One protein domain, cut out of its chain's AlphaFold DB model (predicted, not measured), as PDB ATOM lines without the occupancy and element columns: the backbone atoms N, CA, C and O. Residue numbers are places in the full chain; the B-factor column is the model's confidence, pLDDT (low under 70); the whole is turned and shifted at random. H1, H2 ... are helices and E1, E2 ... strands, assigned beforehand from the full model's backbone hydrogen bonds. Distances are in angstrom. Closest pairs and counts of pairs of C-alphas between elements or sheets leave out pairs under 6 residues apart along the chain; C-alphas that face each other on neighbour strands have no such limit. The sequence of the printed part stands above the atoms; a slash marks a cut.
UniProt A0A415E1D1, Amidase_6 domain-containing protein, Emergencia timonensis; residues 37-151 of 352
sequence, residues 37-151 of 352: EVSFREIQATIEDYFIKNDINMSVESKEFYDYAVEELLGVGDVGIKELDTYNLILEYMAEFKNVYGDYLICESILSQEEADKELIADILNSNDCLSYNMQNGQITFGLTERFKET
ATOM      1  N   GLU A  37     132.307 124.713 123.499       91.25
ATOM      2  CA  GLU A  37     131.387 123.584 123.619       91.25
ATOM      3  C   GLU A  37     132.121 122.236 123.536       91.25
ATOM      4  O   GLU A  37     131.512 121.186 123.747       91.25
ATOM      5  N   VAL A  38     133.421 122.239 123.226       94.19
ATOM      6  CA  VAL A  38     134.240 121.024 123.186       94.19
ATOM      7  C   VAL A  38     134.358 120.451 124.601       94.19
ATOM      8  O   VAL A  38     134.758 121.144 125.539       94.19
ATOM      9  N   SER A  39     133.981 119.183 124.749       97.25
ATOM     10  CA  SER A  39     134.044 118.423 125.997       97.25
ATOM     11  C   SER A  39     135.393 117.737 126.186       97.25
ATOM     12  O   SER A  39     136.112 117.436 125.231       97.25
ATOM     13  N   PHE A  40     135.715 117.405 127.430       97.12
ATOM     14  CA  PHE A  40     136.901 116.624 127.764       97.12
ATOM     15  C   PHE A  40     136.903 115.234 127.135       97.12
ATOM     16  O   PHE A  40     137.973 114.737 126.805       97.12
ATOM     17  N   ARG A  41     135.740 114.633 126.872       97.56
ATOM     18  CA  ARG A  41     135.635 113.387 126.101       97.56
ATOM     19  C   ARG A  41     136.140 113.554 124.670       97.56
ATOM     20  O   ARG A  41     136.865 112.697 124.179       97.56
ATOM     21  N   GLU A  42     135.752 114.639 124.003       97.12
ATOM     22  CA  GLU A  42     136.190 114.933 122.631       97.12
ATOM     23  C   GLU A  42     137.702 115.210 122.584       97.12
ATOM     24  O   GLU A  42     138.401 114.732 121.689       97.12
ATOM     25  N   ILE A  43     138.230 115.913 123.590       97.00
ATOM     26  CA  ILE A  43     139.669 116.183 123.710       97.00
ATOM     27  C   ILE A  43     140.441 114.895 124.009       97.00
ATOM     28  O   ILE A  43     141.443 114.622 123.355       97.00
ATOM     29  N   GLN A  44     139.953 114.067 124.935       97.25
ATOM     30  CA  GLN A  44     140.540 112.766 125.247       97.25
ATOM     31  C   GLN A  44     140.621 111.881 123.997       97.25
ATOM     32  O   GLN A  44     141.683 111.337 123.711       97.25
ATOM     33  N   ALA A  45     139.546 111.802 123.207       96.69
ATOM     34  CA  ALA A  45     139.546 111.048 121.954       96.69
ATOM     35  C   ALA A  45     140.586 111.578 120.950       96.69
ATOM     36  O   ALA A  45     141.199 110.800 120.222       96.69
ATOM     37  N   THR A  46     140.822 112.894 120.933       96.50
ATOM     38  CA  THR A  46     141.861 113.518 120.094       96.50
ATOM     39  C   THR A  46     143.268 113.104 120.537       96.50
ATOM     40  O   THR A  46     144.111 112.788 119.699       96.50
ATOM     41  N   ILE A  47     143.520 113.059 121.848       96.62
ATOM     42  CA  ILE A  47     144.793 112.599 122.422       96.62
ATOM     43  C   ILE A  47     145.018 111.114 122.111       96.62
ATOM     44  O   ILE A  47     146.090 110.734 121.648       96.62
ATOM     45  N   GLU A  48     144.002 110.277 122.322       96.06
ATOM     46  CA  GLU A  48     144.064 108.838 122.047       96.06
ATOM     47  C   GLU A  48     144.320 108.557 120.556       96.06
ATOM     48  O   GLU A  48     145.167 107.731 120.219       96.06
ATOM     49  N   ASP A  49     143.656 109.280 119.650       95.94
ATOM     50  CA  ASP A  49     143.896 109.187 118.204       95.94
ATOM     51  C   ASP A  49     145.321 109.626 117.824       95.94
ATOM     52  O   ASP A  49     145.977 108.962 117.016       95.94
ATOM     53  N   TYR A  50     145.843 110.691 118.442       95.88
ATOM     54  CA  TYR A  50     147.242 111.093 118.276       95.88
ATOM     55  C   TYR A  50     148.206 109.989 118.732       95.88
ATOM     56  O   TYR A  50     149.142 109.660 117.999       95.88
ATOM     57  N   PHE A  51     147.965 109.378 119.894       95.50
ATOM     58  CA  PHE A  51     148.795 108.286 120.400       95.50
ATOM     59  C   PHE A  51     148.779 107.073 119.467       95.50
ATOM     60  O   PHE A  51     149.843 106.567 119.114       95.50
ATOM     61  N   ILE A  52     147.603 106.672 118.975       95.00
ATOM     62  CA  ILE A  52     147.464 105.568 118.015       95.00
ATOM     63  C   ILE A  52     148.221 105.868 116.715       95.00
ATOM     64  O   ILE A  52     148.969 105.022 116.224       95.00
ATOM     65  N   LYS A  53     148.059 107.071 116.151       95.69
ATOM     66  CA  LYS A  53     148.706 107.468 114.887       95.69
ATOM     67  C   LYS A  53     150.231 107.508 114.970       95.69
ATOM     68  O   LYS A  53     150.885 107.315 113.947       95.69
ATOM     69  N   ASN A  54     150.776 107.765 116.156       94.81
ATOM     70  CA  ASN A  54     152.214 107.904 116.385       94.81
ATOM     71  C   ASN A  54     152.838 106.697 117.105       94.81
ATOM     72  O   ASN A  54     153.986 106.788 117.530       94.81
ATOM     73  N   ASP A  55     152.112 105.578 117.226       94.00
ATOM     74  CA  ASP A  55     152.578 104.350 117.895       94.00
ATOM     75  C   ASP A  55     153.029 104.587 119.354       94.00
ATOM     76  O   ASP A  55     153.973 103.981 119.866       94.00
ATOM     77  N   ILE A  56     152.350 105.508 120.046       92.81
ATOM     78  CA  ILE A  56     152.578 105.814 121.459       92.81
ATOM     79  C   ILE A  56     151.672 104.902 122.290       92.81
ATOM     80  O   ILE A  56     150.460 105.092 122.364       92.81
ATOM     81  N   ASN A  57     152.260 103.903 122.946       91.94
ATOM     82  CA  ASN A  57     151.524 102.970 123.801       91.94
ATOM     83  C   ASN A  57     151.311 103.549 125.212       91.94
ATOM     84  O   ASN A  57     152.052 103.227 126.142       91.94
ATOM     85  N   MET A  58     150.317 104.427 125.360       93.56
ATOM     86  CA  MET A  58     149.995 105.115 126.613       93.56
ATOM     87  C   MET A  58     148.479 105.193 126.820       93.56
ATOM     88  O   MET A  58     147.738 105.521 125.897       93.56
ATOM     89  N   SER A  59     148.017 104.910 128.041       92.56
ATOM     90  CA  SER A  59     146.616 105.097 128.436       92.56
ATOM     91  C   SER A  59     146.447 106.442 129.130       92.56
ATOM     92  O   SER A  59     147.237 106.789 130.001       92.56
ATOM     93  N   VAL A  60     145.389 107.175 128.799       90.06
ATOM     94  CA  VAL A  60     145.083 108.473 129.420       90.06
ATOM     95  C   VAL A  60     144.726 108.374 130.907       90.06
ATOM     96  O   VAL A  60     144.864 109.349 131.629       90.06
ATOM     97  N   GLU A  61     144.323 107.204 131.410       92.62
ATOM     98  CA  GLU A  61     144.053 106.980 132.841       92.62
ATOM     99  C   GLU A  61     145.260 106.330 133.553       92.62
ATOM    100  O   GLU A  61     145.102 105.432 134.379       92.62
ATOM    101  N   SER A  62     146.486 106.743 133.205       93.19
ATOM    102  CA  SER A  62     147.724 106.139 133.713       93.19
ATOM    103  C   SER A  62     148.735 107.148 134.267       93.19
ATOM    104  O   SER A  62     148.657 108.358 134.039       93.19
ATOM    105  N   LYS A  63     149.724 106.624 135.002       91.25
ATOM    106  CA  LYS A  63     150.829 107.410 135.566       91.25
ATOM    107  C   LYS A  63     151.730 107.978 134.472       91.25
ATOM    108  O   LYS A  63     152.220 109.094 134.597       91.25
ATOM    109  N   GLU A  64     151.920 107.227 133.396       93.25
ATOM    110  CA  GLU A  64     152.688 107.645 132.227       93.25
ATOM    111  C   GLU A  64     152.034 108.852 131.548       93.25
ATOM    112  O   GLU A  64     152.726 109.819 131.235       93.25
ATOM    113  N   PHE A  65     150.704 108.846 131.391       95.00
ATOM    114  CA  PHE A  65     149.995 110.006 130.850       95.00
ATOM    115  C   PHE A  65     150.025 111.205 131.790       95.00
ATOM    116  O   PHE A  65     150.153 112.339 131.340       95.00
ATOM    117  N   TYR A  66     149.971 110.978 133.099       91.94
ATOM    118  CA  TYR A  66     150.174 112.048 134.067       91.94
ATOM    119  C   TYR A  66     151.548 112.713 133.934       91.94
ATOM    120  O   TYR A  66     151.629 113.943 133.910       91.94
ATOM    121  N   ASP A  67     152.619 111.924 133.825       87.31
ATOM    122  CA  ASP A  67     153.971 112.461 133.649       87.31
ATOM    123  C   ASP A  67     154.080 113.214 132.306       87.31
ATOM    124  O   ASP A  67     154.580 114.340 132.273       87.31
ATOM    125  N   TYR A  68     153.502 112.663 131.232       90.19
ATOM    126  CA  TYR A  68     153.396 113.316 129.921       90.19
ATOM    127  C   TYR A  68     152.653 114.661 129.990       90.19
ATOM    128  O   TYR A  68     153.154 115.686 129.530       90.19
ATOM    129  N   ALA A  69     151.488 114.691 130.640       90.19
ATOM    130  CA  ALA A  69     150.696 115.898 130.848       90.19
ATOM    131  C   ALA A  69     151.485 116.964 131.622       90.19
ATOM    132  O   ALA A  69     151.453 118.144 131.269       90.19
ATOM    133  N   VAL A  70     152.231 116.572 132.660       82.69
ATOM    134  CA  VAL A  70     153.100 117.491 133.408       82.69
ATOM    135  C   VAL A  70     154.168 118.103 132.495       82.69
ATOM    136  O   VAL A  70     154.374 119.315 132.540       82.69
ATOM    137  N   GLU A  71     154.827 117.312 131.650       82.81
ATOM    138  CA  GLU A  71     155.854 117.803 130.722       82.81
ATOM    139  C   GLU A  71     155.292 118.755 129.655       82.81
ATOM    140  O   GLU A  71     155.889 119.810 129.391       82.81
ATOM    141  N   GLU A  72     154.122 118.435 129.095       85.88
ATOM    142  CA  GLU A  72     153.397 119.295 128.151       85.88
ATOM    143  C   GLU A  72     153.022 120.640 128.773       85.88
ATOM    144  O   GLU A  72     153.315 121.705 128.220       85.88
ATOM    145  N   LEU A  73     152.454 120.622 129.981       80.56
ATOM    146  CA  LEU A  73     152.092 121.839 130.710       80.56
ATOM    147  C   LEU A  73     153.318 122.708 131.028       80.56
ATOM    148  O   LEU A  73     153.215 123.933 131.111       80.56
ATOM    149  N   LEU A  74     154.501 122.110 131.136       71.25
ATOM    150  CA  LEU A  74     155.760 122.826 131.344       71.25
ATOM    151  C   LEU A  74     156.413 123.310 130.040       71.25
ATOM    152  O   LEU A  74     157.464 123.953 130.090       71.25
ATOM    153  N   GLY A  75     155.812 123.018 128.884       70.12
ATOM    154  CA  GLY A  75     156.290 123.424 127.562       70.12
ATOM    155  C   GLY A  75     157.518 122.654 127.069       70.12
ATOM    156  O   GLY A  75     158.049 122.976 126.004       70.12
ATOM    157  N   VAL A  76     157.967 121.640 127.813       69.25
ATOM    158  CA  VAL A  76     159.132 120.804 127.464       69.25
ATOM    159  C   VAL A  76     158.747 119.457 126.857       69.25
ATOM    160  O   VAL A  76     159.643 118.699 126.507       69.25
ATOM    161  N   GLY A  77     157.448 119.174 126.744       71.38
ATOM    162  CA  GLY A  77     156.941 117.915 126.209       71.38
ATOM    163  C   GLY A  77     157.142 117.734 124.699       71.38
ATOM    164  O   GLY A  77     157.850 118.508 124.040       71.38
ATOM    165  N   ASP A  78     156.488 116.709 124.173       77.19
ATOM    166  CA  ASP A  78     156.432 116.264 122.787       77.19
ATOM    167  C   ASP A  78     156.199 117.416 121.794       77.19
ATOM    168  O   ASP A  78     155.342 118.287 121.949       77.19
ATOM    169  N   VAL A  79     157.015 117.442 120.744       76.75
ATOM    170  CA  VAL A  79     156.938 118.465 119.699       76.75
ATOM    171  C   VAL A  79     155.771 118.189 118.749       76.75
ATOM    172  O   VAL A  79     155.209 119.135 118.212       76.75
ATOM    173  N   GLY A  80     155.376 116.926 118.556       85.31
ATOM    174  CA  GLY A  80     154.340 116.547 117.595       85.31
ATOM    175  C   GLY A  80     152.939 116.987 118.016       85.31
ATOM    176  O   GLY A  80     152.212 117.575 117.216       85.31
ATOM    177  N   ILE A  81     152.574 116.776 119.282       88.81
ATOM    178  CA  ILE A  81     151.237 117.120 119.790       88.81
ATOM    179  C   ILE A  81     150.976 118.638 119.777       88.81
ATOM    180  O   ILE A  81     149.832 119.070 119.651       88.81
ATOM    181  N   LYS A  82     152.043 119.450 119.832       86.44
ATOM    182  CA  LYS A  82     152.003 120.924 119.764       86.44
ATOM    183  C   LYS A  82     151.510 121.461 118.426       86.44
ATOM    184  O   LYS A  82     151.029 122.589 118.371       86.44
ATOM    185  N   GLU A  83     151.642 120.672 117.364       88.25
ATOM    186  CA  GLU A  83     151.235 121.053 116.010       88.25
ATOM    187  C   GLU A  83     149.734 120.822 115.760       88.25
ATOM    188  O   GLU A  83     149.213 121.216 114.715       88.25
ATOM    189  N   LEU A  84     149.022 120.195 116.705       89.00
ATOM    190  CA  LEU A  84     147.573 120.038 116.625       89.00
ATOM    191  C   LEU A  84     146.877 121.387 116.850       89.00
ATOM    192  O   LEU A  84     147.185 122.125 117.785       89.00
ATOM    193  N   ASP A  85     145.869 121.684 116.034       88.31
ATOM    194  CA  ASP A  85     145.005 122.864 116.190       88.31
ATOM    195  C   ASP A  85     144.280 122.891 117.549       88.31
ATOM    196  O   ASP A  85     144.065 123.949 118.139       88.31
ATOM    197  N   THR A  86     143.988 121.709 118.085       89.56
ATOM    198  CA  THR A  86     143.384 121.468 119.399       89.56
ATOM    199  C   THR A  86     144.373 121.517 120.565       89.56
ATOM    200  O   THR A  86     143.950 121.335 121.708       89.56
ATOM    201  N   TYR A  87     145.664 121.798 120.345       89.50
ATOM    202  CA  TYR A  87     146.691 121.707 121.392       89.50
ATOM    203  C   TYR A  87     146.371 122.537 122.645       89.50
ATOM    204  O   TYR A  87     146.548 122.071 123.768       89.50
ATOM    205  N   ASN A  88     145.806 123.738 122.488       86.44
ATOM    206  CA  ASN A  88     145.398 124.548 123.642       86.44
ATOM    207  C   ASN A  88     144.285 123.890 124.471       86.44
ATOM    208  O   ASN A  88     144.272 124.036 125.690       86.44
ATOM    209  N   LEU A  89     143.370 123.162 123.828       91.69
ATOM    210  CA  LEU A  89     142.304 122.423 124.508       91.69
ATOM    211  C   LEU A  89     142.870 121.171 125.193       91.69
ATOM    212  O   LEU A  89     142.491 120.855 126.317       91.69
ATOM    213  N   ILE A  90     143.837 120.507 124.551       93.25
ATOM    214  CA  ILE A  90     144.594 119.390 125.132       93.25
ATOM    215  C   ILE A  90     145.305 119.830 126.416       93.25
ATOM    216  O   ILE A  90     145.213 119.135 127.426       93.25
ATOM    217  N   LEU A  91     145.941 121.004 126.419       88.69
ATOM    218  CA  LEU A  91     146.557 121.558 127.624       88.69
ATOM    219  C   LEU A  91     145.534 121.804 128.747       88.69
ATOM    220  O   LEU A  91     145.852 121.548 129.904       88.69
ATOM    221  N   GLU A  92     144.301 122.232 128.444       90.00
ATOM    222  CA  GLU A  92     143.257 122.343 129.478       90.00
ATOM    223  C   GLU A  92     142.880 120.999 130.080       90.00
ATOM    224  O   GLU A  92     142.823 120.857 131.303       90.00
ATOM    225  N   TYR A  93     142.647 120.005 129.223       94.56
ATOM    226  CA  TYR A  93     142.358 118.650 129.666       94.56
ATOM    227  C   TYR A  93     143.485 118.123 130.558       94.56
ATOM    228  O   TYR A  93     143.229 117.615 131.647       94.56
ATOM    229  N   MET A  94     144.739 118.299 130.137       92.44
ATOM    230  CA  MET A  94     145.921 117.889 130.892       92.44
ATOM    231  C   MET A  94     146.033 118.609 132.236       92.44
ATOM    232  O   MET A  94     146.413 117.980 133.222       92.44
ATOM    233  N   ALA A  95     145.694 119.900 132.310       87.38
ATOM    234  CA  ALA A  95     145.714 120.658 133.559       87.38
ATOM    235  C   ALA A  95     144.688 120.119 134.568       87.38
ATOM    236  O   ALA A  95     145.027 119.904 135.735       87.38
ATOM    237  N   GLU A  96     143.458 119.851 134.123       90.75
ATOM    238  CA  GLU A  96     142.413 119.273 134.973       90.75
ATOM    239  C   GLU A  96     142.728 117.818 135.346       90.75
ATOM    240  O   GLU A  96     142.658 117.457 136.524       90.75
ATOM    241  N   PHE A  97     143.180 117.005 134.386       93.69
ATOM    242  CA  PHE A  97     143.637 115.635 134.620       93.69
ATOM    243  C   PHE A  97     144.760 115.582 135.665       93.69
ATOM    244  O   PHE A  97     144.695 114.821 136.630       93.69
ATOM    245  N   LYS A  98     145.775 116.444 135.523       89.19
ATOM    246  CA  LYS A  98     146.899 116.565 136.458       89.19
ATOM    247  C   LYS A  98     146.432 116.857 137.885       89.19
ATOM    248  O   LYS A  98     147.063 116.374 138.827       89.19
ATOM    249  N   ASN A  99     145.370 117.644 138.062       85.94
ATOM    250  CA  ASN A  99     144.818 117.933 139.383       85.94
ATOM    251  C   ASN A  99     144.142 116.693 139.979       85.94
ATOM    252  O   ASN A  99     144.494 116.286 141.087       85.94
ATOM    253  N   VAL A 100     143.232 116.052 139.236       91.69
ATOM    254  CA  VAL A 100     142.492 114.890 139.756       91.69
ATOM    255  C   VAL A 100     143.389 113.669 139.972       91.69
ATOM    256  O   VAL A 100     143.227 112.955 140.959       91.69
ATOM    257  N   TYR A 101     144.374 113.446 139.102       92.88
ATOM    258  CA  TYR A 101     145.328 112.348 139.237       92.88
ATOM    259  C   TYR A 101     146.397 112.639 140.302       92.88
ATOM    260  O   TYR A 101     146.833 111.742 141.021       92.88
ATOM    261  N   GLY A 102     146.794 113.905 140.470       85.62
ATOM    262  CA  GLY A 102     147.698 114.313 141.549       85.62
ATOM    263  C   GLY A 102     147.139 113.968 142.934       85.62
ATOM    264  O   GLY A 102     147.875 113.498 143.800       85.62
ATOM    265  N   ASP A 103     145.830 114.116 143.119       86.50
ATOM    266  CA  ASP A 103     145.132 113.708 144.340       86.50
ATOM    267  C   ASP A 103     145.150 112.193 144.562       86.50
ATOM    268  O   ASP A 103     145.307 111.743 145.697       86.50
ATOM    269  N   TYR A 104     145.058 111.405 143.488       91.31
ATOM    270  CA  TYR A 104     145.227 109.953 143.557       91.31
ATOM    271  C   TYR A 104     146.631 109.579 144.051       91.31
ATOM    272  O   TYR A 104     146.755 108.809 145.002       91.31
ATOM    273  N   LEU A 105     147.680 110.205 143.506       86.00
ATOM    274  CA  LEU A 105     149.062 109.974 143.947       86.00
ATOM    275  C   LEU A 105     149.305 110.404 145.397       86.00
ATOM    276  O   LEU A 105     150.065 109.758 146.122       86.00
ATOM    277  N   ILE A 106     148.657 111.484 145.840       80.56
ATOM    278  CA  ILE A 106     148.681 111.897 147.245       80.56
ATOM    279  C   ILE A 106     148.056 110.799 148.116       80.56
ATOM    280  O   ILE A 106     148.687 110.376 149.084       80.56
ATOM    281  N   CYS A 107     146.872 110.292 147.757       84.94
ATOM    282  CA  CYS A 107     146.210 109.193 148.467       84.94
ATOM    283  C   CYS A 107     147.058 107.916 148.515       84.94
ATOM    284  O   CYS A 107     147.192 107.331 149.589       84.94
ATOM    285  N   GLU A 108     147.667 107.500 147.399       86.38
ATOM    286  CA  GLU A 108     148.584 106.351 147.371       86.38
ATOM    287  C   GLU A 108     149.772 106.550 148.318       86.38
ATOM    288  O   GLU A 108     150.096 105.669 149.116       86.38
ATOM    289  N   SER A 109     150.382 107.738 148.284       78.06
ATOM    290  CA  SER A 109     151.493 108.089 149.169       78.06
ATOM    291  C   SER A 109     151.093 108.031 150.648       78.06
ATOM    292  O   SER A 109     151.852 107.515 151.468       78.06
ATOM    293  N   ILE A 110     149.888 108.480 151.010       75.88
ATOM    294  CA  ILE A 110     149.379 108.413 152.391       75.88
ATOM    295  C   ILE A 110     149.109 106.970 152.814       75.88
ATOM    296  O   ILE A 110     149.493 106.573 153.912       75.88
ATOM    297  N   LEU A 111     148.460 106.179 151.956       83.31
ATOM    298  CA  LEU A 111     148.126 104.780 152.243       83.31
ATOM    299  C   LEU A 111     149.365 103.889 152.369       83.31
ATOM    300  O   LEU A 111     149.304 102.864 153.040       83.31
ATOM    301  N   SER A 112     150.486 104.288 151.763       78.19
ATOM    302  CA  SER A 112     151.766 103.590 151.907       78.19
ATOM    303  C   SER A 112     152.445 103.791 153.272       78.19
ATOM    304  O   SER A 112     153.418 103.101 153.576       78.19
ATOM    305  N   GLN A 113     151.954 104.719 154.103       70.44
ATOM    306  CA  GLN A 113     152.528 105.021 155.416       70.44
ATOM    307  C   GLN A 113     151.964 104.095 156.505       70.44
ATOM    308  O   GLN A 113     150.794 103.720 156.476       70.44
ATOM    309  N   GLU A 114     152.791 103.774 157.508       64.44
ATOM    310  CA  GLU A 114     152.439 102.884 158.632       64.44
ATOM    311  C   GLU A 114     151.192 103.367 159.403       64.44
ATOM    312  O   GLU A 114     150.355 102.567 159.821       64.44
ATOM    313  N   GLU A 115     151.020 104.688 159.515       68.81
ATOM    314  CA  GLU A 115     149.833 105.345 160.068       68.81
ATOM    315  C   GLU A 115     149.153 106.204 158.993       68.81
ATOM    316  O   GLU A 115     149.308 107.425 158.955       68.81
ATOM    317  N   ALA A 116     148.401 105.563 158.095       66.50
ATOM    318  CA  ALA A 116     147.657 106.269 157.056       66.50
ATOM    319  C   ALA A 116     146.599 107.223 157.652       66.50
ATOM    320  O   ALA A 116     145.729 106.816 158.432       66.50
ATOM    321  N   ASP A 117     146.626 108.490 157.231       70.69
ATOM    322  CA  ASP A 117     145.661 109.504 157.659       70.69
ATOM    323  C   ASP A 117     144.329 109.368 156.902       70.69
ATOM    324  O   ASP A 117     144.092 109.974 155.857       70.69
ATOM    325  N   LYS A 118     143.440 108.527 157.439       75.31
ATOM    326  CA  LYS A 118     142.142 108.198 156.823       75.31
ATOM    327  C   LYS A 118     141.190 109.391 156.688       75.31
ATOM    328  O   LYS A 118     140.293 109.344 155.853       75.31
ATOM    329  N   GLU A 119     141.362 110.431 157.501       74.62
ATOM    330  CA  GLU A 119     140.520 111.634 157.452       74.62
ATOM    331  C   GLU A 119     140.846 112.475 156.216       74.62
ATOM    332  O   GLU A 119     139.946 112.850 155.473       74.62
ATOM    333  N   LEU A 120     142.135 112.642 155.908       71.12
ATOM    334  CA  LEU A 120     142.585 113.266 154.667       71.12
ATOM    335  C   LEU A 120     142.098 112.512 153.426       71.12
ATOM    336  O   LEU A 120     141.641 113.122 152.463       71.12
ATOM    337  N   ILE A 121     142.172 111.180 153.437       81.62
ATOM    338  CA  ILE A 121     141.668 110.384 152.311       81.62
ATOM    339  C   ILE A 121     140.173 110.658 152.105       81.62
ATOM    340  O   ILE A 121     139.744 110.853 150.970       81.62
ATOM    341  N   ALA A 122     139.389 110.745 153.184       82.88
ATOM    342  CA  ALA A 122     137.973 111.090 153.098       82.88
ATOM    343  C   ALA A 122     137.743 112.505 152.535       82.88
ATOM    344  O   ALA A 122     136.887 112.678 151.669       82.88
ATOM    345  N   ASP A 123     138.524 113.500 152.962       76.88
ATOM    346  CA  ASP A 123     138.437 114.868 152.435       76.88
ATOM    347  C   ASP A 123     138.771 114.940 150.939       76.88
ATOM    348  O   ASP A 123     138.056 115.594 150.176       76.88
ATOM    349  N   ILE A 124     139.819 114.233 150.498       82.12
ATOM    350  CA  ILE A 124     140.182 114.157 149.078       82.12
ATOM    351  C   ILE A 124     139.043 113.512 148.283       82.12
ATOM    352  O   ILE A 124     138.600 114.103 147.299       82.12
ATOM    353  N   LEU A 125     138.520 112.368 148.737       87.62
ATOM    354  CA  LEU A 125     137.402 111.661 148.094       87.62
ATOM    355  C   LEU A 125     136.131 112.518 147.994       87.62
ATOM    356  O   LEU A 125     135.387 112.406 147.025       87.62
ATOM    357  N   ASN A 126     135.883 113.401 148.967       84.94
ATOM    358  CA  ASN A 126     134.750 114.329 148.922       84.94
ATOM    359  C   ASN A 126     134.933 115.446 147.881       84.94
ATOM    360  O   ASN A 126     133.947 115.999 147.395       84.94
ATOM    361  N   SER A 127     136.180 115.805 147.567       81.31
ATOM    362  CA  SER A 127     136.516 116.878 146.620       81.31
ATOM    363  C   SER A 127     136.796 116.393 145.196       81.31
ATOM    364  O   SER A 127     136.741 117.190 144.262       81.31
ATOM    365  N   ASN A 128     137.090 115.104 145.029       89.88
ATOM    366  CA  ASN A 128     137.520 114.515 143.774       89.88
ATOM    367  C   ASN A 128     136.773 113.202 143.523       89.88
ATOM    368  O   ASN A 128     137.086 112.161 144.098       89.88
ATOM    369  N   ASP A 129     135.789 113.271 142.630       93.19
ATOM    370  CA  ASP A 129     134.912 112.149 142.304       93.19
ATOM    371  C   ASP A 129     135.560 111.100 141.384       93.19
ATOM    372  O   ASP A 129     134.973 110.041 141.170       93.19
ATOM    373  N   CYS A 130     136.776 111.348 140.885       95.62
ATOM    374  CA  CYS A 130     137.547 110.392 140.085       95.62
ATOM    375  C   CYS A 130     138.301 109.359 140.939       95.62
ATOM    376  O   CYS A 130     139.004 108.504 140.398       95.62
ATOM    377  N   LEU A 131     138.194 109.439 142.267       95.50
ATOM    378  CA  LEU A 131     138.843 108.524 143.201       95.50
ATOM    379  C   LEU A 131     137.802 107.671 143.922       95.50
ATOM    380  O   LEU A 131     136.743 108.150 144.325       95.50
ATOM    381  N   SER A 132     138.142 106.409 144.174       93.25
ATOM    382  CA  SER A 132     137.349 105.555 145.059       93.25
ATOM    383  C   SER A 132     138.232 104.708 145.970       93.25
ATOM    384  O   SER A 132     139.282 104.219 145.553       93.25
ATOM    385  N   TYR A 133     137.812 104.548 147.229       91.25
ATOM    386  CA  TYR A 133     138.535 103.778 148.239       91.25
ATOM    387  C   TYR A 133     137.822 102.461 148.541       91.25
ATOM    388  O   TYR A 133     136.657 102.435 148.948       91.25
ATOM    389  N   ASN A 134     138.537 101.354 148.373       88.12
ATOM    390  CA  ASN A 134     138.035 100.025 148.665       88.12
ATOM    391  C   ASN A 134     138.320  99.657 150.126       88.12
ATOM    392  O   ASN A 134     139.443  99.363 150.529       88.12
ATOM    393  N   MET A 135     137.254  99.611 150.924       84.00
ATOM    394  CA  MET A 135     137.316  99.289 152.352       84.00
ATOM    395  C   MET A 135     137.775  97.851 152.654       84.00
ATOM    396  O   MET A 135     138.209  97.588 153.771       84.00
ATOM    397  N   GLN A 136     137.659  96.919 151.702       84.50
ATOM    398  CA  GLN A 136     137.986  95.503 151.912       84.50
ATOM    399  C   GLN A 136     139.487  95.233 151.821       84.50
ATOM    400  O   GLN A 136     140.006  94.422 152.583       84.50
ATOM    401  N   ASN A 137     140.176  95.893 150.890       85.19
ATOM    402  CA  ASN A 137     141.604  95.686 150.643       85.19
ATOM    403  C   ASN A 137     142.460  96.939 150.903       85.19
ATOM    404  O   ASN A 137     143.677  96.877 150.752       85.19
ATOM    405  N   GLY A 138     141.844  98.054 151.306       83.25
ATOM    406  CA  GLY A 138     142.532  99.299 151.640       83.25
ATOM    407  C   GLY A 138     143.132 100.029 150.438       83.25
ATOM    408  O   GLY A 138     143.998 100.877 150.629       83.25
ATOM    409  N   GLN A 139     142.715  99.694 149.214       88.56
ATOM    410  CA  GLN A 139     143.269 100.282 147.996       88.56
ATOM    411  C   GLN A 139     142.465 101.498 147.540       88.56
ATOM    412  O   GLN A 139     141.232 101.487 147.543       88.56
ATOM    413  N   ILE A 140     143.175 102.535 147.101       92.81
ATOM    414  CA  ILE A 140     142.607 103.644 146.337       92.81
ATOM    415  C   ILE A 140     142.653 103.288 144.848       92.81
ATOM    416  O   ILE A 140     143.582 102.631 144.389       92.81
ATOM    417  N   THR A 141     141.642 103.700 144.094       94.38
ATOM    418  CA  THR A 141     141.583 103.530 142.638       94.38
ATOM    419  C   THR A 141     141.250 104.857 141.977       94.38
ATOM    420  O   THR A 141     140.570 105.695 142.575       94.38
ATOM    421  N   PHE A 142     141.736 105.029 140.752       96.31
ATOM    422  CA  PHE A 142     141.476 106.181 139.900       96.31
ATOM    423  C   PHE A 142     140.627 105.759 138.699       96.31
ATOM    424  O   PHE A 142     140.855 104.691 138.133       96.31
ATOM    425  N   GLY A 143     139.675 106.602 138.308       96.12
ATOM    426  CA  GLY A 143     138.932 106.449 137.062       96.12
ATOM    427  C   GLY A 143     138.186 107.724 136.695       96.12
ATOM    428  O   GLY A 143     137.520 108.325 137.539       96.12
ATOM    429  N   LEU A 144     138.280 108.145 135.433       96.62
ATOM    430  CA  LEU A 144     137.632 109.381 134.990       96.62
ATOM    431  C   LEU A 144     136.111 109.208 134.930       96.62
ATOM    432  O   LEU A 144     135.591 108.375 134.174       96.62
ATOM    433  N   THR A 145     135.398 110.032 135.698       96.88
ATOM    434  CA  THR A 145     133.932 110.016 135.769       96.88
ATOM    435  C   THR A 145     133.286 110.566 134.500       96.88
ATOM    436  O   THR A 145     133.891 111.317 133.733       96.88
ATOM    437  N   GLU A 146     132.006 110.248 134.297       96.88
ATOM    438  CA  GLU A 146     131.215 110.864 133.225       96.88
ATOM    439  C   GLU A 146     131.133 112.386 133.395       96.88
ATOM    440  O   GLU A 146     131.273 113.107 132.416       96.88
ATOM    441  N   ARG A 147     131.046 112.885 134.637       95.81
ATOM    442  CA  ARG A 147     131.096 114.325 134.931       95.81
ATOM    443  C   ARG A 147     132.385 114.961 134.409       95.81
ATOM    444  O   ARG A 147     132.331 116.018 133.781       95.81
ATOM    445  N   PHE A 148     133.536 114.340 134.671       96.06
ATOM    446  CA  PHE A 148     134.812 114.830 134.157       96.06
ATOM    447  C   PHE A 148     134.800 114.847 132.626       96.06
ATOM    448  O   PHE A 148     135.090 115.870 132.017       96.06
ATOM    449  N   LYS A 149     134.386 113.740 132.001       97.44
ATOM    450  CA  LYS A 149     134.354 113.572 130.540       97.44
ATOM    451  C   LYS A 149     133.392 114.543 129.843       97.44
ATOM    452  O   LYS A 149     133.681 115.006 128.745       97.44
ATOM    453  N   GLU A 150     132.264 114.869 130.462       97.31
ATOM    454  CA  GLU A 150     131.260 115.796 129.924       97.31
ATOM    455  C   GLU A 150     131.602 117.272 130.156       97.31
ATOM    456  O   GLU A 150     131.000 118.134 129.520       97.31
ATOM    457  N   THR A 151     132.572 117.574 131.027       96.19
ATOM    458  CA  THR A 151     132.996 118.954 131.289       96.19
ATOM    459  C   THR A 151     133.478 119.605 129.996       96.19
ATOM    460  O   THR A 151     134.355 119.076 129.310       96.19
TER     461      THR A 151
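What this domain is: This is residues 37 to 151 of the 352 residues of the protein "Amidase_6 domain-containing protein" of Emergencia timonensis (UniProt A0A415E1D1). A small hairpin of two strands, E1 and E2, packs on the later half of a long helix, H3, which runs along much of the domain's length as its spine. H4 folds back along that same half of H3, while H1 packs crosswise on H3 near its beginning, at residues 89 to 93, H2 packs at a steep tilt on residues 91 to 101 of H3, and the short H5, the last named element, packs beside the beginning of H1. The printed part has 115 residues, with five named helices and two named strands in the order H1, H2, H3, H4, E1, E2, H5; the sheet, E1 - E2, is antiparallel and the class is mostly helix. The whole is compact, with a radius of gyration of the C-alphas of 15.4 A, yet elongated, spanning 47 by 28 by 22 A.

Where its parts are: E1 is residues 131 to 134 and E2 residues 139 to 142, 10.1 A and 10.2 A long. H3, residues 87 to 111, measures 35.2 A from C-alpha 87 at (146.691, 121.707, 121.392) to C-alpha 111 at (148.126, 104.780, 152.243), with a kink of 26 degrees near residue 98. H4 is residues 118 to 127, 14.5 A. H2 is residues 63 to 73, 15.3 A. H1, residues 40 to 53, is 19.7 A long and begins with C-alpha 40 at (136.901, 116.624, 127.764). H5 is residues 146 to 150, 5.9 A, and ends with C-alpha 150 at (131.260, 115.796, 129.924).

How they stand to each other: E1 and E2 form an antiparallel hairpin, with N 132 and O 141 at 3.0 A and N 134 and O 139 at 2.8 A, within hydrogen-bond range. The closest C-alphas of H3 and E2 are those of Tyr 104 and Phe 142, 6.5 A apart. H3 is the hub, touching three helices. H3 and H4 make a helical hairpin at a shallow tilt of 20 degrees, opposite ways; H3 touches H4 with residues 103 to 110 alone, and the closest C-alphas, of Cys 107 and Ile 121, are 6.1 A apart. H2 touches residues 91 to 101 of H3 at a steep tilt of 47 degrees, opposite ways, closest at the C-alphas of Ala 69 and Met 94, 5.2 A. H1 touches residues 89 to 93 of H3, about perpendicular at 84 degrees, closest at the C-alphas of Ile 43 and Ile 90, 6.0 A. H5 touches residues 40 to 41 of H1, with the C-alphas of Arg 41 and Lys 149 closest at 4.6 A. H1 and H2 are apart. In H1, H2, H3, H4 and H5 every O i to N i+4 pair is within hydrogen-bond range.

The domain as a whole: The two C-alphas farthest apart, of Asp 85 and Glu 114, are 47.5 A apart. The printed part has no cut. The link from H2 to H3, residues 74 to 86, is long. Mean pLDDT of the printed part is 88.1; residues 76 and 114 to 116 are under 70.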